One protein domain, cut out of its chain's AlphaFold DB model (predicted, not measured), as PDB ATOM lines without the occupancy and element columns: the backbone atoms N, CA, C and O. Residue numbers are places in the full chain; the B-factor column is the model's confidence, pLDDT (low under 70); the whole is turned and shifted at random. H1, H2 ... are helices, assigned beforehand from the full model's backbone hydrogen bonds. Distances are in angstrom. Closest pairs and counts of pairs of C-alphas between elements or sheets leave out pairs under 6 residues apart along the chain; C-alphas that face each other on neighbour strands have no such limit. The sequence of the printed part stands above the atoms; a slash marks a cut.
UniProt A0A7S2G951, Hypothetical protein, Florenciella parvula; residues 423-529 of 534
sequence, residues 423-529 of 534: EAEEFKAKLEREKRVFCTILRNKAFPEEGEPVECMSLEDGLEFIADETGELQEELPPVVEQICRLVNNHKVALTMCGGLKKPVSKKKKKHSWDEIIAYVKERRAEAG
ATOM      1  N   GLU A 423      23.490  44.352  62.143       75.38
ATOM      2  CA  GLU A 423      23.775  43.245  61.217       75.38
ATOM      3  C   GLU A 423      23.021  41.961  61.609       75.38
ATOM      4  O   GLU A 423      22.492  41.268  60.738       75.38
ATOM      5  N   ALA A 424      22.890  41.669  62.909       74.25
ATOM      6  CA  ALA A 424      22.104  40.541  63.407       74.25
ATOM      7  C   ALA A 424      20.584  40.729  63.211       74.25
ATOM      8  O   ALA A 424      19.901  39.784  62.804       74.25
ATOM      9  N   GLU A 425      20.043  41.928  63.457       78.62
ATOM     10  CA  GLU A 425      18.628  42.243  63.216       78.62
ATOM     11  C   GLU A 425      18.276  42.216  61.723       78.62
ATOM     12  O   GLU A 425      17.277  41.604  61.345       78.62
ATOM     13  N   GLU A 426      19.111  42.796  60.857       78.12
ATOM     14  CA  GLU A 426      18.946  42.752  59.400       78.12
ATOM     15  C   GLU A 426      19.063  41.324  58.859       78.12
ATOM     16  O   GLU A 426      18.252  40.914  58.024       78.12
ATOM     17  N   PHE A 427      20.015  40.527  59.359       74.25
ATOM     18  CA  PHE A 427      20.143  39.116  58.994       74.25
ATOM     19  C   PHE A 427      18.909  38.308  59.419       74.25
ATOM     20  O   PHE A 427      18.376  37.539  58.617       74.25
ATOM     21  N   LYS A 428      18.399  38.523  60.639       78.31
ATOM     22  CA  LYS A 428      17.169  37.885  61.132       78.31
ATOM     23  C   LYS A 428      15.945  38.314  60.319       78.31
ATOM     24  O   LYS A 428      15.175  37.462  59.887       78.31
ATOM     25  N   ALA A 429      15.780  39.608  60.048       81.94
ATOM     26  CA  ALA A 429      14.684  40.129  59.230       81.94
ATOM     27  C   ALA A 429      14.749  39.619  57.780       81.94
ATOM     28  O   ALA A 429      13.714  39.344  57.170       81.94
ATOM     29  N   LYS A 430      15.958  39.437  57.232       82.19
ATOM     30  CA  LYS A 430      16.176  38.791  55.935       82.19
ATOM     31  C   LYS A 430      15.805  37.309  55.968       82.19
ATOM     32  O   LYS A 430      15.111  36.873  55.057       82.19
ATOM     33  N   LEU A 431      16.197  36.564  57.004       79.69
ATOM     34  CA  LEU A 431      15.825  35.155  57.181       79.69
ATOM     35  C   LEU A 431      14.298  34.987  57.263       79.69
ATOM     36  O   LEU A 431      13.731  34.183  56.533       79.69
ATOM     37  N   GLU A 432      13.620  35.790  58.085       87.50
ATOM     38  CA  GLU A 432      12.155  35.768  58.204       87.50
ATOM     39  C   GLU A 432      11.454  36.213  56.907       87.50
ATOM     40  O   GLU A 432      10.395  35.692  56.558       87.50
ATOM     41  N   ARG A 433      12.056  37.120  56.124       88.00
ATOM     42  CA  ARG A 433      11.567  37.454  54.777       88.00
ATOM     43  C   ARG A 433      11.767  36.300  53.788       88.00
ATOM     44  O   ARG A 433      10.851  36.042  53.013       88.00
ATOM     45  N   GLU A 434      12.920  35.625  53.809       86.38
ATOM     46  CA  GLU A 434      13.204  34.431  52.995       86.38
ATOM     47  C   GLU A 434      12.188  33.313  53.339       86.38
ATOM     48  O   GLU A 434      11.507  32.827  52.436       86.38
ATOM     49  N   LYS A 435      11.947  33.012  54.627       90.62
ATOM     50  CA  LYS A 435      10.875  32.096  55.077       90.62
ATOM     51  C   LYS A 435       9.490  32.504  54.567       90.62
ATOM     52  O   LYS A 435       8.806  31.703  53.936       90.62
ATOM     53  N   ARG A 436       9.069  33.753  54.820       91.75
ATOM     54  CA  ARG A 436       7.717  34.226  54.479       91.75
ATOM     55  C   ARG A 436       7.450  34.150  52.978       91.75
ATOM     56  O   ARG A 436       6.359  33.755  52.586       91.75
ATOM     57  N   VAL A 437       8.438  34.492  52.146       92.25
ATOM     58  CA  VAL A 437       8.345  34.334  50.686       92.25
ATOM     59  C   VAL A 437       8.159  32.863  50.310       92.25
ATOM     60  O   VAL A 437       7.283  32.570  49.502       92.25
ATOM     61  N   PHE A 438       8.896  31.938  50.935       94.94
ATOM     62  CA  PHE A 438       8.739  30.500  50.701       94.94
ATOM     63  C   PHE A 438       7.322  30.006  51.053       94.94
ATOM     64  O   PHE A 438       6.667  29.386  50.220       94.94
ATOM     65  N   CYS A 439       6.793  30.354  52.232       92.75
ATOM     66  CA  CYS A 439       5.428  29.983  52.632       92.75
ATOM     67  C   CYS A 439       4.348  30.613  51.733       92.75
ATOM     68  O   CYS A 439       3.342  29.967  51.445       92.75
ATOM     69  N   THR A 440       4.548  31.847  51.249       92.69
ATOM     70  CA  THR A 440       3.649  32.475  50.264       92.69
ATOM     71  C   THR A 440       3.711  31.780  48.902       92.69
ATOM     72  O   THR A 440       2.669  31.602  48.284       92.69
ATOM     73  N   ILE A 441       4.885  31.342  48.434       93.75
ATOM     74  CA  ILE A 441       5.007  30.544  47.201       93.75
ATOM     75  C   ILE A 441       4.271  29.208  47.356       93.75
ATOM     76  O   ILE A 441       3.478  28.847  46.487       93.75
ATOM     77  N   LEU A 442       4.477  28.511  48.478       93.81
ATOM     78  CA  LEU A 442       3.804  27.243  48.760       93.81
ATOM     79  C   LEU A 442       2.275  27.386  48.730       93.81
ATOM     80  O   LEU A 442       1.625  26.669  47.977       93.81
ATOM     81  N   ARG A 443       1.713  28.328  49.498       92.19
ATOM     82  CA  ARG A 443       0.256  28.517  49.615       92.19
ATOM     83  C   ARG A 443      -0.394  29.142  48.375       92.19
ATOM     84  O   ARG A 443      -1.517  28.791  48.049       92.19
ATOM     85  N   ASN A 444       0.266  30.085  47.699       91.38
ATOM     86  CA  ASN A 444      -0.390  30.916  46.678       91.38
ATOM     87  C   ASN A 444       0.028  30.591  45.233       91.38
ATOM     88  O   ASN A 444      -0.543  31.172  44.311       91.38
ATOM     89  N   LYS A 445       1.029  29.726  45.012       91.94
ATOM     90  CA  LYS A 445       1.450  29.296  43.665       91.94
ATOM     91  C   LYS A 445       1.587  27.784  43.515       91.94
ATOM     92  O   LYS A 445       1.124  27.250  42.516       91.94
ATOM     93  N   ALA A 446       2.228  27.103  44.468       91.94
ATOM     94  CA  ALA A 446       2.476  25.663  44.367       91.94
ATOM     95  C   ALA A 446       1.235  24.825  44.720       91.94
ATOM     96  O   ALA A 446       0.955  23.834  44.052       91.94
ATOM     97  N   PHE A 447       0.486  25.239  45.746       93.25
ATOM     98  CA  PHE A 447      -0.729  24.578  46.230       93.25
ATOM     99  C   PHE A 447      -1.842  25.613  46.516       93.25
ATOM    100  O   PHE A 447      -2.208  25.797  47.678       93.25
ATOM    101  N   PRO A 448      -2.339  26.338  45.490       90.69
ATOM    102  CA  PRO A 448      -3.420  27.308  45.661       90.69
ATOM    103  C   PRO A 448      -4.737  26.632  46.074       90.69
ATOM    104  O   PRO A 448      -5.047  25.534  45.617       90.69
ATOM    105  N   GLU A 449      -5.532  27.308  46.910       86.38
ATOM    106  CA  GLU A 449      -6.879  26.849  47.301       86.38
ATOM    107  C   GLU A 449      -7.892  26.961  46.145       86.38
ATOM    108  O   GLU A 449      -8.804  26.143  46.036       86.38
ATOM    109  N   GLU A 450      -7.710  27.944  45.255       84.25
ATOM    110  CA  GLU A 450      -8.496  28.143  44.034       84.25
ATOM    111  C   GLU A 450      -7.567  28.408  42.835       84.25
ATOM    112  O   GLU A 450      -6.661  29.241  42.913       84.25
ATOM    113  N   GLY A 451      -7.821  27.735  41.708       86.69
ATOM    114  CA  GLY A 451      -7.030  27.847  40.476       86.69
ATOM    115  C   GLY A 451      -6.009  26.720  40.279       86.69
ATOM    116  O   GLY A 451      -5.927  25.781  41.067       86.69
ATOM    117  N   GLU A 452      -5.246  26.796  39.188       87.31
ATOM    118  CA  GLU A 452      -4.204  25.816  38.847       87.31
ATOM    119  C   GLU A 452      -2.825  26.248  39.394       87.31
ATOM    120  O   GLU A 452      -2.553  27.451  39.469       87.31
ATOM    121  N   PRO A 453      -1.931  25.305  39.760       90.88
ATOM    122  CA  PRO A 453      -0.577  25.631  40.204       90.88
ATOM    123  C   PRO A 453       0.240  26.400  39.156       90.88
ATOM    124  O   PRO A 453       0.272  26.053  37.977       90.88
ATOM    125  N   VAL A 454       0.956  27.432  39.602       91.25
ATOM    126  CA  VAL A 454       1.730  28.353  38.750       91.25
ATOM    127  C   VAL A 454       3.226  28.091  38.925       91.25
ATOM    128  O   VAL A 454       3.666  27.792  40.030       91.25
ATOM    129  N   GLU A 455       4.023  28.211  37.852       89.00
ATOM    130  CA  GLU A 455       5.491  27.982  37.859       89.00
ATOM    131  C   GLU A 455       5.926  26.584  38.367       89.00
ATOM    132  O   GLU A 455       7.083  26.379  38.745       89.00
ATOM    133  N   CYS A 456       5.003  25.620  38.350       92.06
ATOM    134  CA  CYS A 456       5.220  24.213  38.680       92.06
ATOM    135  C   CYS A 456       5.600  23.417  37.422       92.06
ATOM    136  O   CYS A 456       5.166  23.751  36.319       92.06
ATOM    137  N   MET A 457       6.438  22.391  37.582       93.00
ATOM    138  CA  MET A 457       7.046  21.624  36.481       93.00
ATOM    139  C   MET A 457       6.750  20.121  36.632       93.00
ATOM    140  O   MET A 457       6.171  19.710  37.645       93.00
ATOM    141  N   SER A 458       7.139  19.276  35.669       95.00
ATOM    142  CA  SER A 458       7.084  17.827  35.907       95.00
ATOM    143  C   SER A 458       8.106  17.413  36.976       95.00
ATOM    144  O   SER A 458       8.993  18.183  37.354       95.00
ATOM    145  N   LEU A 459       7.975  16.191  37.499       92.50
ATOM    146  CA  LEU A 459       8.934  15.663  38.475       92.50
ATOM    147  C   LEU A 459      10.318  15.426  37.847       92.50
ATOM    148  O   LEU A 459      11.324  15.546  38.539       92.50
ATOM    149  N   GLU A 460      10.365  15.126  36.549       93.38
ATOM    150  CA  GLU A 460      11.597  14.909  35.790       93.38
ATOM    151  C   GLU A 460      12.336  16.241  35.587       93.38
ATOM    152  O   GLU A 460      13.456  16.384  36.081       93.38
ATOM    153  N   ASP A 461      11.654  17.264  35.045       94.25
ATOM    154  CA  ASP A 461      12.194  18.635  34.938       94.25
ATOM    155  C   ASP A 461      12.600  19.192  36.318       94.25
ATOM    156  O   ASP A 461      13.561  19.946  36.450       94.25
ATOM    157  N   GLY A 462      11.835  18.868  37.369       93.31
ATOM    158  CA  GLY A 462      12.083  19.330  38.736       93.31
ATOM    159  C   GLY A 462      13.340  18.722  39.363       93.31
ATOM    160  O   GLY A 462      14.018  19.393  40.146       93.31
ATOM    161  N   LEU A 463      13.664  17.475  39.013       94.75
ATOM    162  CA  LEU A 463      14.897  16.798  39.418       94.75
ATOM    163  C   LEU A 463      16.104  17.293  38.612       94.75
ATOM    164  O   LEU A 463      17.140  17.563  39.214       94.75
ATOM    165  N   GLU A 464      15.967  17.483  37.297       94.44
ATOM    166  CA  GLU A 464      17.007  18.095  36.453       94.44
ATOM    167  C   GLU A 464      17.323  19.529  36.922       94.44
ATOM    168  O   GLU A 464      18.470  19.869  37.204       94.44
ATOM    169  N   PHE A 465      16.301  20.360  37.137       95.31
ATOM    170  CA  PHE A 465      16.483  21.753  37.552       95.31
ATOM    171  C   PHE A 465      17.146  21.902  38.930       95.31
ATOM    172  O   PHE A 465      17.948  22.817  39.131       95.31
ATOM    173  N   ILE A 466      16.845  21.018  39.892       93.81
ATOM    174  CA  ILE A 466      17.524  21.052  41.195       93.81
ATOM    175  C   ILE A 466      18.921  20.409  41.141       93.81
ATOM    176  O   ILE A 466      19.791  20.821  41.912       93.81
ATOM    177  N   ALA A 467      19.174  19.470  40.221       94.12
ATOM    178  CA  ALA A 467      20.519  18.985  39.902       94.12
ATOM    179  C   ALA A 467      21.395  20.146  39.394       94.12
ATOM    180  O   ALA A 467      22.448  20.410  39.976       94.12
ATOM    181  N   ASP A 468      20.901  20.927  38.428       93.31
ATOM    182  CA  ASP A 468      21.564  22.110  37.858       93.31
ATOM    183  C   ASP A 468      21.819  23.222  38.892       93.31
ATOM    184  O   ASP A 468      22.967  23.616  39.113       93.31
ATOM    185  N   GLU A 469      20.777  23.693  39.596       92.12
ATOM    186  CA  GLU A 469      20.891  24.711  40.664       92.12
ATOM    187  C   GLU A 469      21.882  24.290  41.763       92.12
ATOM    188  O   GLU A 469      22.513  25.127  42.417       92.12
ATOM    189  N   THR A 470      22.046  22.981  41.978       91.69
ATOM    190  CA  THR A 470      22.977  22.443  42.973       91.69
ATOM    191  C   THR A 470      24.250  21.867  42.386       91.69
ATOM    192  O   THR A 470      25.094  21.442  43.172       91.69
ATOM    193  N   GLY A 471      24.476  21.939  41.070       89.31
ATOM    194  CA  GLY A 471      25.593  21.328  40.340       89.31
ATOM    195  C   GLY A 471      26.018  19.965  40.899       89.31
ATOM    196  O   GLY A 471      27.183  19.813  41.279       89.31
ATOM    197  N   GLU A 472      25.056  19.067  41.069       89.75
ATOM    198  CA  GLU A 472      25.193  17.641  41.405       89.75
ATOM    199  C   GLU A 472      24.513  16.874  40.251       89.75
ATOM    200  O   GLU A 472      23.602  17.424  39.639       89.75
ATOM    201  N   LEU A 473      24.952  15.666  39.874       88.94
ATOM    202  CA  LEU A 473      24.304  14.956  38.756       88.94
ATOM    203  C   LEU A 473      22.932  14.412  39.182       88.94
ATOM    204  O   LEU A 473      22.771  13.963  40.315       88.94
ATOM    205  N   GLN A 474      21.954  14.381  38.270       88.00
ATOM    206  CA  GLN A 474      20.605  13.872  38.566       88.00
ATOM    207  C   GLN A 474      20.624  12.413  39.063       88.00
ATOM    208  O   GLN A 474      19.883  12.070  39.981       88.00
ATOM    209  N   GLU A 475      21.522  11.581  38.523       88.44
ATOM    210  CA  GLU A 475      21.753  10.192  38.959       88.44
ATOM    211  C   GLU A 475      22.402  10.079  40.357       88.44
ATOM    212  O   GLU A 475      22.308   9.035  41.002       88.44
ATOM    213  N   GLU A 476      23.050  11.143  40.845       89.56
ATOM    214  CA  GLU A 476      23.694  11.211  42.166       89.56
ATOM    215  C   GLU A 476      22.774  11.808  43.250       89.56
ATOM    216  O   GLU A 476      23.120  11.789  44.437       89.56
ATOM    217  N   LEU A 477      21.601  12.342  42.881       90.81
ATOM    218  CA  LEU A 477      20.657  12.926  43.834       90.81
ATOM    219  C   LEU A 477      20.055  11.837  44.748       90.81
ATOM    220  O   LEU A 477      19.427  10.894  44.264       90.81
ATOM    221  N   PRO A 478      20.175  11.950  46.086       93.62
ATOM    222  CA  PRO A 478      19.598  10.957  46.986       93.62
ATOM    223  C   PRO A 478      18.057  11.041  47.007       93.62
ATOM    224  O   PRO A 478      17.512  12.134  46.850       93.62
ATOM    225  N   PRO A 479      17.324   9.946  47.313       93.19
ATOM    226  CA  PRO A 479      15.851   9.891  47.217       93.19
ATOM    227  C   PRO A 479      15.074  10.943  48.031       93.19
ATOM    228  O   PRO A 479      13.913  11.233  47.748       93.19
ATOM    229  N   VAL A 480      15.706  11.549  49.038       94.75
ATOM    230  CA  VAL A 480      15.161  12.690  49.792       94.75
ATOM    231  C   VAL A 480      14.941  13.936  48.913       94.75
ATOM    232  O   VAL A 480      14.066  14.745  49.209       94.75
ATOM    233  N   VAL A 481      15.674  14.080  47.803       94.56
ATOM    234  CA  VAL A 481      15.509  15.191  46.852       94.56
ATOM    235  C   VAL A 481      14.215  15.053  46.059       94.56
ATOM    236  O   VAL A 481      13.488  16.029  45.921       94.56
ATOM    237  N   GLU A 482      13.846  13.839  45.644       94.75
ATOM    238  CA  GLU A 482      12.544  13.588  45.016       94.75
ATOM    239  C   GLU A 482      11.385  13.946  45.966       94.75
ATOM    240  O   GLU A 482      10.398  14.559  45.557       94.75
ATOM    241  N   GLN A 483      11.531  13.638  47.262       94.31
ATOM    242  CA  GLN A 483      10.568  14.052  48.284       94.31
ATOM    243  C   GLN A 483      10.502  15.582  48.422       94.31
ATOM    244  O   GLN A 483       9.404  16.123  48.508       94.31
ATOM    245  N   ILE A 484      11.639  16.291  48.397       94.94
ATOM    246  CA  ILE A 484      11.678  17.766  48.379       94.94
ATOM    247  C   ILE A 484      10.936  18.313  47.152       94.94
ATOM    248  O   ILE A 484      10.071  19.173  47.314       94.94
ATOM    249  N   CYS A 485      11.227  17.797  45.952       94.94
ATOM    250  CA  CYS A 485      10.601  18.235  44.703       94.94
ATOM    251  C   CYS A 485       9.076  18.067  44.747       94.94
ATOM    252  O   CYS A 485       8.347  19.045  44.554       94.94
ATOM    253  N   ARG A 486       8.592  16.881  45.142       93.94
ATOM    254  CA  ARG A 486       7.162  16.617  45.385       93.94
ATOM    255  C   ARG A 486       6.570  17.609  46.400       93.94
ATOM    256  O   ARG A 486       5.580  18.271  46.097       93.94
ATOM    257  N   LEU A 487       7.196  17.781  47.570       94.81
ATOM    258  CA  LEU A 487       6.714  18.659  48.652       94.81
ATOM    259  C   LEU A 487       6.615  20.147  48.265       94.81
ATOM    260  O   LEU A 487       5.847  20.876  48.902       94.81
ATOM    261  N   VAL A 488       7.319  20.602  47.223       94.75
ATOM    262  CA  VAL A 488       7.201  21.966  46.670       94.75
ATOM    263  C   VAL A 488       6.424  22.041  45.342       94.75
ATOM    264  O   VAL A 488       6.464  23.077  44.685       94.75
ATOM    265  N   ASN A 489       5.729  20.971  44.936       94.69
ATOM    266  CA  ASN A 489       5.057  20.810  43.632       94.69
ATOM    267  C   ASN A 489       5.967  21.083  42.415       94.69
ATOM    268  O   ASN A 489       5.549  21.676  41.423       94.69
ATOM    269  N   ASN A 490       7.255  20.748  42.527       94.69
ATOM    270  CA  ASN A 490       8.302  21.106  41.564       94.69
ATOM    271  C   ASN A 490       8.341  22.618  41.224       94.69
ATOM    272  O   ASN A 490       8.807  23.003  40.153       94.69
ATOM    273  N   HIS A 491       7.828  23.492  42.101       96.19
ATOM    274  CA  HIS A 491       7.699  24.920  41.821       96.19
ATOM    275  C   HIS A 491       9.079  25.566  41.681       96.19
ATOM    276  O   HIS A 491       9.823  25.683  42.660       96.19
ATOM    277  N   LYS A 492       9.375  26.111  40.498       93.44
ATOM    278  CA  LYS A 492      10.697  26.626  40.105       93.44
ATOM    279  C   LYS A 492      11.378  27.489  41.175       93.44
ATOM    280  O   LYS A 492      12.462  27.161  41.638       93.44
ATOM    281  N   VAL A 493      10.712  28.548  41.644       93.62
ATOM    282  CA  VAL A 493      11.288  29.460  42.659       93.62
ATOM    283  C   VAL A 493      11.527  28.776  44.017       93.62
ATOM    284  O   VAL A 493      12.488  29.111  44.706       93.62
ATOM    285  N   ALA A 494      10.706  27.795  44.409       94.94
ATOM    286  CA  ALA A 494      10.919  27.031  45.637       94.94
ATOM    287  C   ALA A 494      12.107  26.062  45.495       94.94
ATOM    288  O   ALA A 494      12.906  25.949  46.427       94.94
ATOM    289  N   LEU A 495      12.284  25.441  44.320       95.88
ATOM    290  CA  LEU A 495      13.469  24.641  43.990       95.88
ATOM    291  C   LEU A 495      14.746  25.498  44.001       95.88
ATOM    292  O   LEU A 495      15.688  25.134  44.700       95.88
ATOM    293  N   THR A 496      14.755  26.679  43.367       94.88
ATOM    294  CA  THR A 496      15.868  27.653  43.448       94.88
ATOM    295  C   THR A 496      16.198  28.024  44.898       94.88
ATOM    296  O   THR A 496      17.364  28.107  45.282       94.88
ATOM    297  N   MET A 497      15.189  28.218  45.757       93.19
ATOM    298  CA  MET A 497      15.421  28.506  47.178       93.19
ATOM    299  C   MET A 497      16.007  27.306  47.941       93.19
ATOM    300  O   MET A 497      16.868  27.507  48.798       93.19
ATOM    301  N   CYS A 498      15.618  26.072  47.608       94.56
ATOM    302  CA  CYS A 498      16.240  24.858  48.153       94.56
ATOM    303  C   CYS A 498      17.688  24.695  47.654       94.56
ATOM    304  O   CYS A 498      18.594  24.445  48.454       94.56
ATOM    305  N   GLY A 499      17.935  24.934  46.364       93.44
ATOM    306  CA  GLY A 499      19.271  24.946  45.772       93.44
ATOM    307  C   GLY A 499      20.189  25.980  46.431       93.44
ATOM    308  O   GLY A 499      21.303  25.657  46.841       93.44
ATOM    309  N   GLY A 500      19.674  27.182  46.698       92.12
ATOM    310  CA  GLY A 500      20.375  28.240  47.429       92.12
ATOM    311  C   GLY A 500      20.702  27.932  48.901       92.12
ATOM    312  O   GLY A 500      21.590  28.579  49.463       92.12
ATOM    313  N   LEU A 501      20.046  26.947  49.532       91.81
ATOM    314  CA  LEU A 501      20.437  26.404  50.846       91.81
ATOM    315  C   LEU A 501      21.545  25.338  50.717       91.81
ATOM    316  O   LEU A 501      22.422  25.234  51.580       91.81
ATOM    317  N   LYS A 502      21.529  24.569  49.622       93.81
ATOM    318  CA  LYS A 502      22.456  23.470  49.305       93.81
ATOM    319  C   LYS A 502      23.798  23.937  48.713       93.81
ATOM    320  O   LYS A 502      24.841  23.355  49.024       93.81
ATOM    321  N   LYS A 503      23.808  24.982  47.883       90.50
ATOM    322  CA  LYS A 503      25.002  25.692  47.380       90.50
ATOM    323  C   LYS A 503      24.793  27.213  47.513       90.50
ATOM    324  O   LYS A 503      24.500  27.894  46.535       90.50
ATOM    325  N   PRO A 504      24.943  27.785  48.723       86.25
ATOM    326  CA  PRO A 504      24.760  29.218  48.920       86.25
ATOM    327  C   PRO A 504      25.819  30.049  48.181       86.25
ATOM    328  O   PRO A 504      27.020  29.860  48.367       86.25
ATOM    329  N   VAL A 505      25.361  31.052  47.423       77.69
ATOM    330  CA  VAL A 505      26.192  31.975  46.613       77.69
ATOM    331  C   VAL A 505      27.308  32.659  47.421       77.69
ATOM    332  O   VAL A 505      28.377  32.960  46.895       77.69
ATOM    333  N   SER A 506      27.089  32.900  48.718       75.75
ATOM    334  CA  SER A 506      28.116  33.441  49.610       75.75
ATOM    335  C   SER A 506      28.779  32.335  50.423       75.75
ATOM    336  O   SER A 506      28.122  31.697  51.244       75.75
ATOM    337  N   LYS A 507      30.112  32.230  50.319       73.81
ATOM    338  CA  LYS A 507      30.966  31.349  51.144       73.81
ATOM    339  C   LYS A 507      30.863  31.602  52.666       73.81
ATOM    340  O   LYS A 507      31.454  30.857  53.436       73.81
ATOM    341  N   LYS A 508      30.147  32.652  53.102       73.50
ATOM    342  CA  LYS A 508      29.838  32.953  54.514       73.50
ATOM    343  C   LYS A 508      28.498  32.372  55.003       73.50
ATOM    344  O   LYS A 508      28.292  32.314  56.211       73.50
ATOM    345  N   LYS A 509      27.567  31.990  54.114       79.56
ATOM    346  CA  LYS A 509      26.311  31.312  54.503       79.56
ATOM    347  C   LYS A 509      26.610  29.830  54.782       79.56
ATOM    348  O   LYS A 509      27.421  29.219  54.088       79.56
ATOM    349  N   LYS A 510      25.926  29.236  55.766       85.56
ATOM    350  CA  LYS A 510      25.965  27.785  56.011       85.56
ATOM    351  C   LYS A 510      25.424  27.036  54.780       85.56
ATOM    352  O   LYS A 510      24.348  27.377  54.298       85.56
ATOM    353  N   LYS A 511      26.139  26.005  54.313       89.88
ATOM    354  CA  LYS A 511      25.597  24.973  53.410       89.88
ATOM    355  C   LYS A 511      24.778  23.973  54.230       89.88
ATOM    356  O   LYS A 511      25.284  23.459  55.225       89.88
ATOM    357  N   HIS A 512      23.551  23.703  53.803       92.44
ATOM    358  CA  HIS A 512      22.673  22.715  54.427       92.44
ATOM    359  C   HIS A 512      22.849  21.319  53.801       92.44
ATOM    360  O   HIS A 512      23.213  21.203  52.623       92.44
ATOM    361  N   SER A 513      22.595  20.257  54.577       94.88
ATOM    362  CA  SER A 513      22.410  18.905  54.018       94.88
ATOM    363  C   SER A 513      21.040  18.777  53.340       94.88
ATOM    364  O   SER A 513      20.155  19.608  53.548       94.88
ATOM    365  N   TRP A 514      20.839  17.726  52.540       94.88
ATOM    366  CA  TRP A 514      19.517  17.451  51.970       94.88
ATOM    367  C   TRP A 514      18.470  17.134  53.059       94.88
ATOM    368  O   TRP A 514      17.322  17.555  52.937       94.88
ATOM    369  N   ASP A 515      18.875  16.506  54.164       95.00
ATOM    370  CA  ASP A 515      18.022  16.224  55.333       95.00
ATOM    371  C   ASP A 515      17.603  17.511  56.065       95.00
ATOM    372  O   ASP A 515      16.450  17.673  56.463       95.00
ATOM    373  N   GLU A 516      18.522  18.474  56.196       94.75
ATOM    374  CA  GLU A 516      18.208  19.796  56.750       94.75
ATOM    375  C   GLU A 516      17.266  20.595  55.837       94.75
ATOM    376  O   GLU A 516      16.456  21.384  56.327       94.75
ATOM    377  N   ILE A 517      17.351  20.392  54.518       95.12
ATOM    378  CA  ILE A 517      16.476  21.050  53.541       95.12
ATOM    379  C   ILE A 517      15.074  20.437  53.567       95.12
ATOM    380  O   ILE A 517      14.115  21.199  53.637       95.12
ATOM    381  N   ILE A 518      14.911  19.107  53.591       95.25
ATOM    382  CA  ILE A 518      13.562  18.519  53.697       95.25
ATOM    383  C   ILE A 518      12.894  18.860  55.037       95.25
ATOM    384  O   ILE A 518      11.698  19.148  55.060       95.25
ATOM    385  N   ALA A 519      13.657  18.917  56.136       94.50
ATOM    386  CA  ALA A 519      13.147  19.372  57.428       94.50
ATOM    387  C   ALA A 519      12.640  20.825  57.353       94.50
ATOM    388  O   ALA A 519      11.519  21.104  57.777       94.50
ATOM    389  N   TYR A 520      13.415  21.727  56.737       94.12
ATOM    390  CA  TYR A 520      12.991  23.105  56.474       94.12
ATOM    391  C   TYR A 520      11.743  23.169  55.574       94.12
ATOM    392  O   TYR A 520      10.821  23.926  55.867       94.12
ATOM    393  N   VAL A 521      11.667  22.373  54.504       95.19
ATOM    394  CA  VAL A 521      10.506  22.351  53.594       95.19
ATOM    395  C   VAL A 521       9.234  21.899  54.317       95.19
ATOM    396  O   VAL A 521       8.193  22.530  54.136       95.19
ATOM    397  N   LYS A 522       9.310  20.870  55.173       94.50
ATOM    398  CA  LYS A 522       8.174  20.413  55.993       94.50
ATOM    399  C   LYS A 522       7.742  21.466  57.017       94.50
ATOM    400  O   LYS A 522       6.578  21.852  57.035       94.50
ATOM    401  N   GLU A 523       8.688  22.045  57.761       94.06
ATOM    402  CA  GLU A 523       8.431  23.153  58.698       94.06
ATOM    403  C   GLU A 523       7.697  24.325  58.010       94.06
ATOM    404  O   GLU A 523       6.701  24.840  58.523       94.06
ATOM    405  N   ARG A 524       8.133  24.711  56.802       94.44
ATOM    406  CA  ARG A 524       7.502  25.789  56.022       94.44
ATOM    407  C   ARG A 524       6.172  25.378  55.367       94.44
ATOM    408  O   ARG A 524       5.349  26.264  55.140       94.44
ATOM    409  N   ARG A 525       5.927  24.089  55.072       94.25
ATOM    410  CA  ARG A 525       4.601  23.572  54.653       94.25
ATOM    411  C   ARG A 525       3.596  23.661  55.795       94.25
ATOM    412  O   ARG A 525       2.514  24.200  55.579       94.25
ATOM    413  N   ALA A 526       3.978  23.248  57.001       92.81
ATOM    414  CA  ALA A 526       3.138  23.382  58.188       92.81
ATOM    415  C   ALA A 526       2.782  24.859  58.467       92.81
ATOM    416  O   ALA A 526       1.610  25.184  58.655       92.81
ATOM    417  N   GLU A 527       3.747  25.785  58.375       92.75
ATOM    418  CA  GLU A 527       3.483  27.239  58.441       92.75
ATOM    419  C   GLU A 527       2.629  27.771  57.271       92.75
ATOM    420  O   GLU A 527       1.871  28.735  57.428       92.75
ATOM    421  N   ALA A 528       2.726  27.156  56.088       90.88
ATOM    422  CA  ALA A 528       1.853  27.453  54.957       90.88
ATOM    423  C   ALA A 528       0.418  26.921  55.162       90.88
ATOM    424  O   ALA A 528      -0.494  27.440  54.521       90.88
ATOM    425  N   GLY A 529       0.184  25.996  56.098       90.81
ATOM    426  CA  GLY A 529      -1.107  25.328  56.314       90.81
ATOM    427  C   GLY A 529      -1.304  24.075  55.453       90.81
ATOM    428  O   GLY A 529      -2.428  23.608  55.305       90.81
TER     429      GLY A 529
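AT A GLANCE: This is residues 423 to 529 of the 534 residues of the protein "Hypothetical protein" of Florenciella parvula (UniProt A0A7S2G951). Four short helices, H2 to H5, make a compact body with H4 nearest its middle, and the long H1 runs along one side of it, where residues 423 to 433 stick out; the whole is flat in outline. H3 and H5 lie side by side, next to the layer of H1, H2 and H4. The printed part has 107 residues, with five named helices, H1 to H5, and no named strand: all helix, compact, radius of gyration of the C-alphas 13.7 A, spans 40 by 36 by 19 A.

IN THESE COORDINATES: H1, residues 423 to 446, begins at C-alpha (23.775, 43.245, 61.217) and is 32.4 A long. H2 is residues 459 to 470, H3 480 to 487 and H4 492 to 502. H5, residues 514 to 528, 20.5 A, ends at C-alpha (1.853, 27.453, 54.957).

HOW THE PARTS SIT: Closest C-alphas: H4 touches H1, residues 438 to 442 alone, at Phe 438 and Ala 494, 6.5 A; H2 at Thr 470 and Gly 499, 5.3 A; H5, residues 514 to 517 alone, at Cys 498 and Ile 517, 6.6 A. H5 touches H3 at a shallow tilt of 17 degrees, Ile 484 to Ile 518, 5.7 A. Every O i to N i+4 pair is within hydrogen-bond range in H2 to H5, 19 of 20 in H1.

THE WHOLE: The printed part has no cut; the links H1 to H2 and H4 to H5 are long. No printed residue is under 70 in pLDDT.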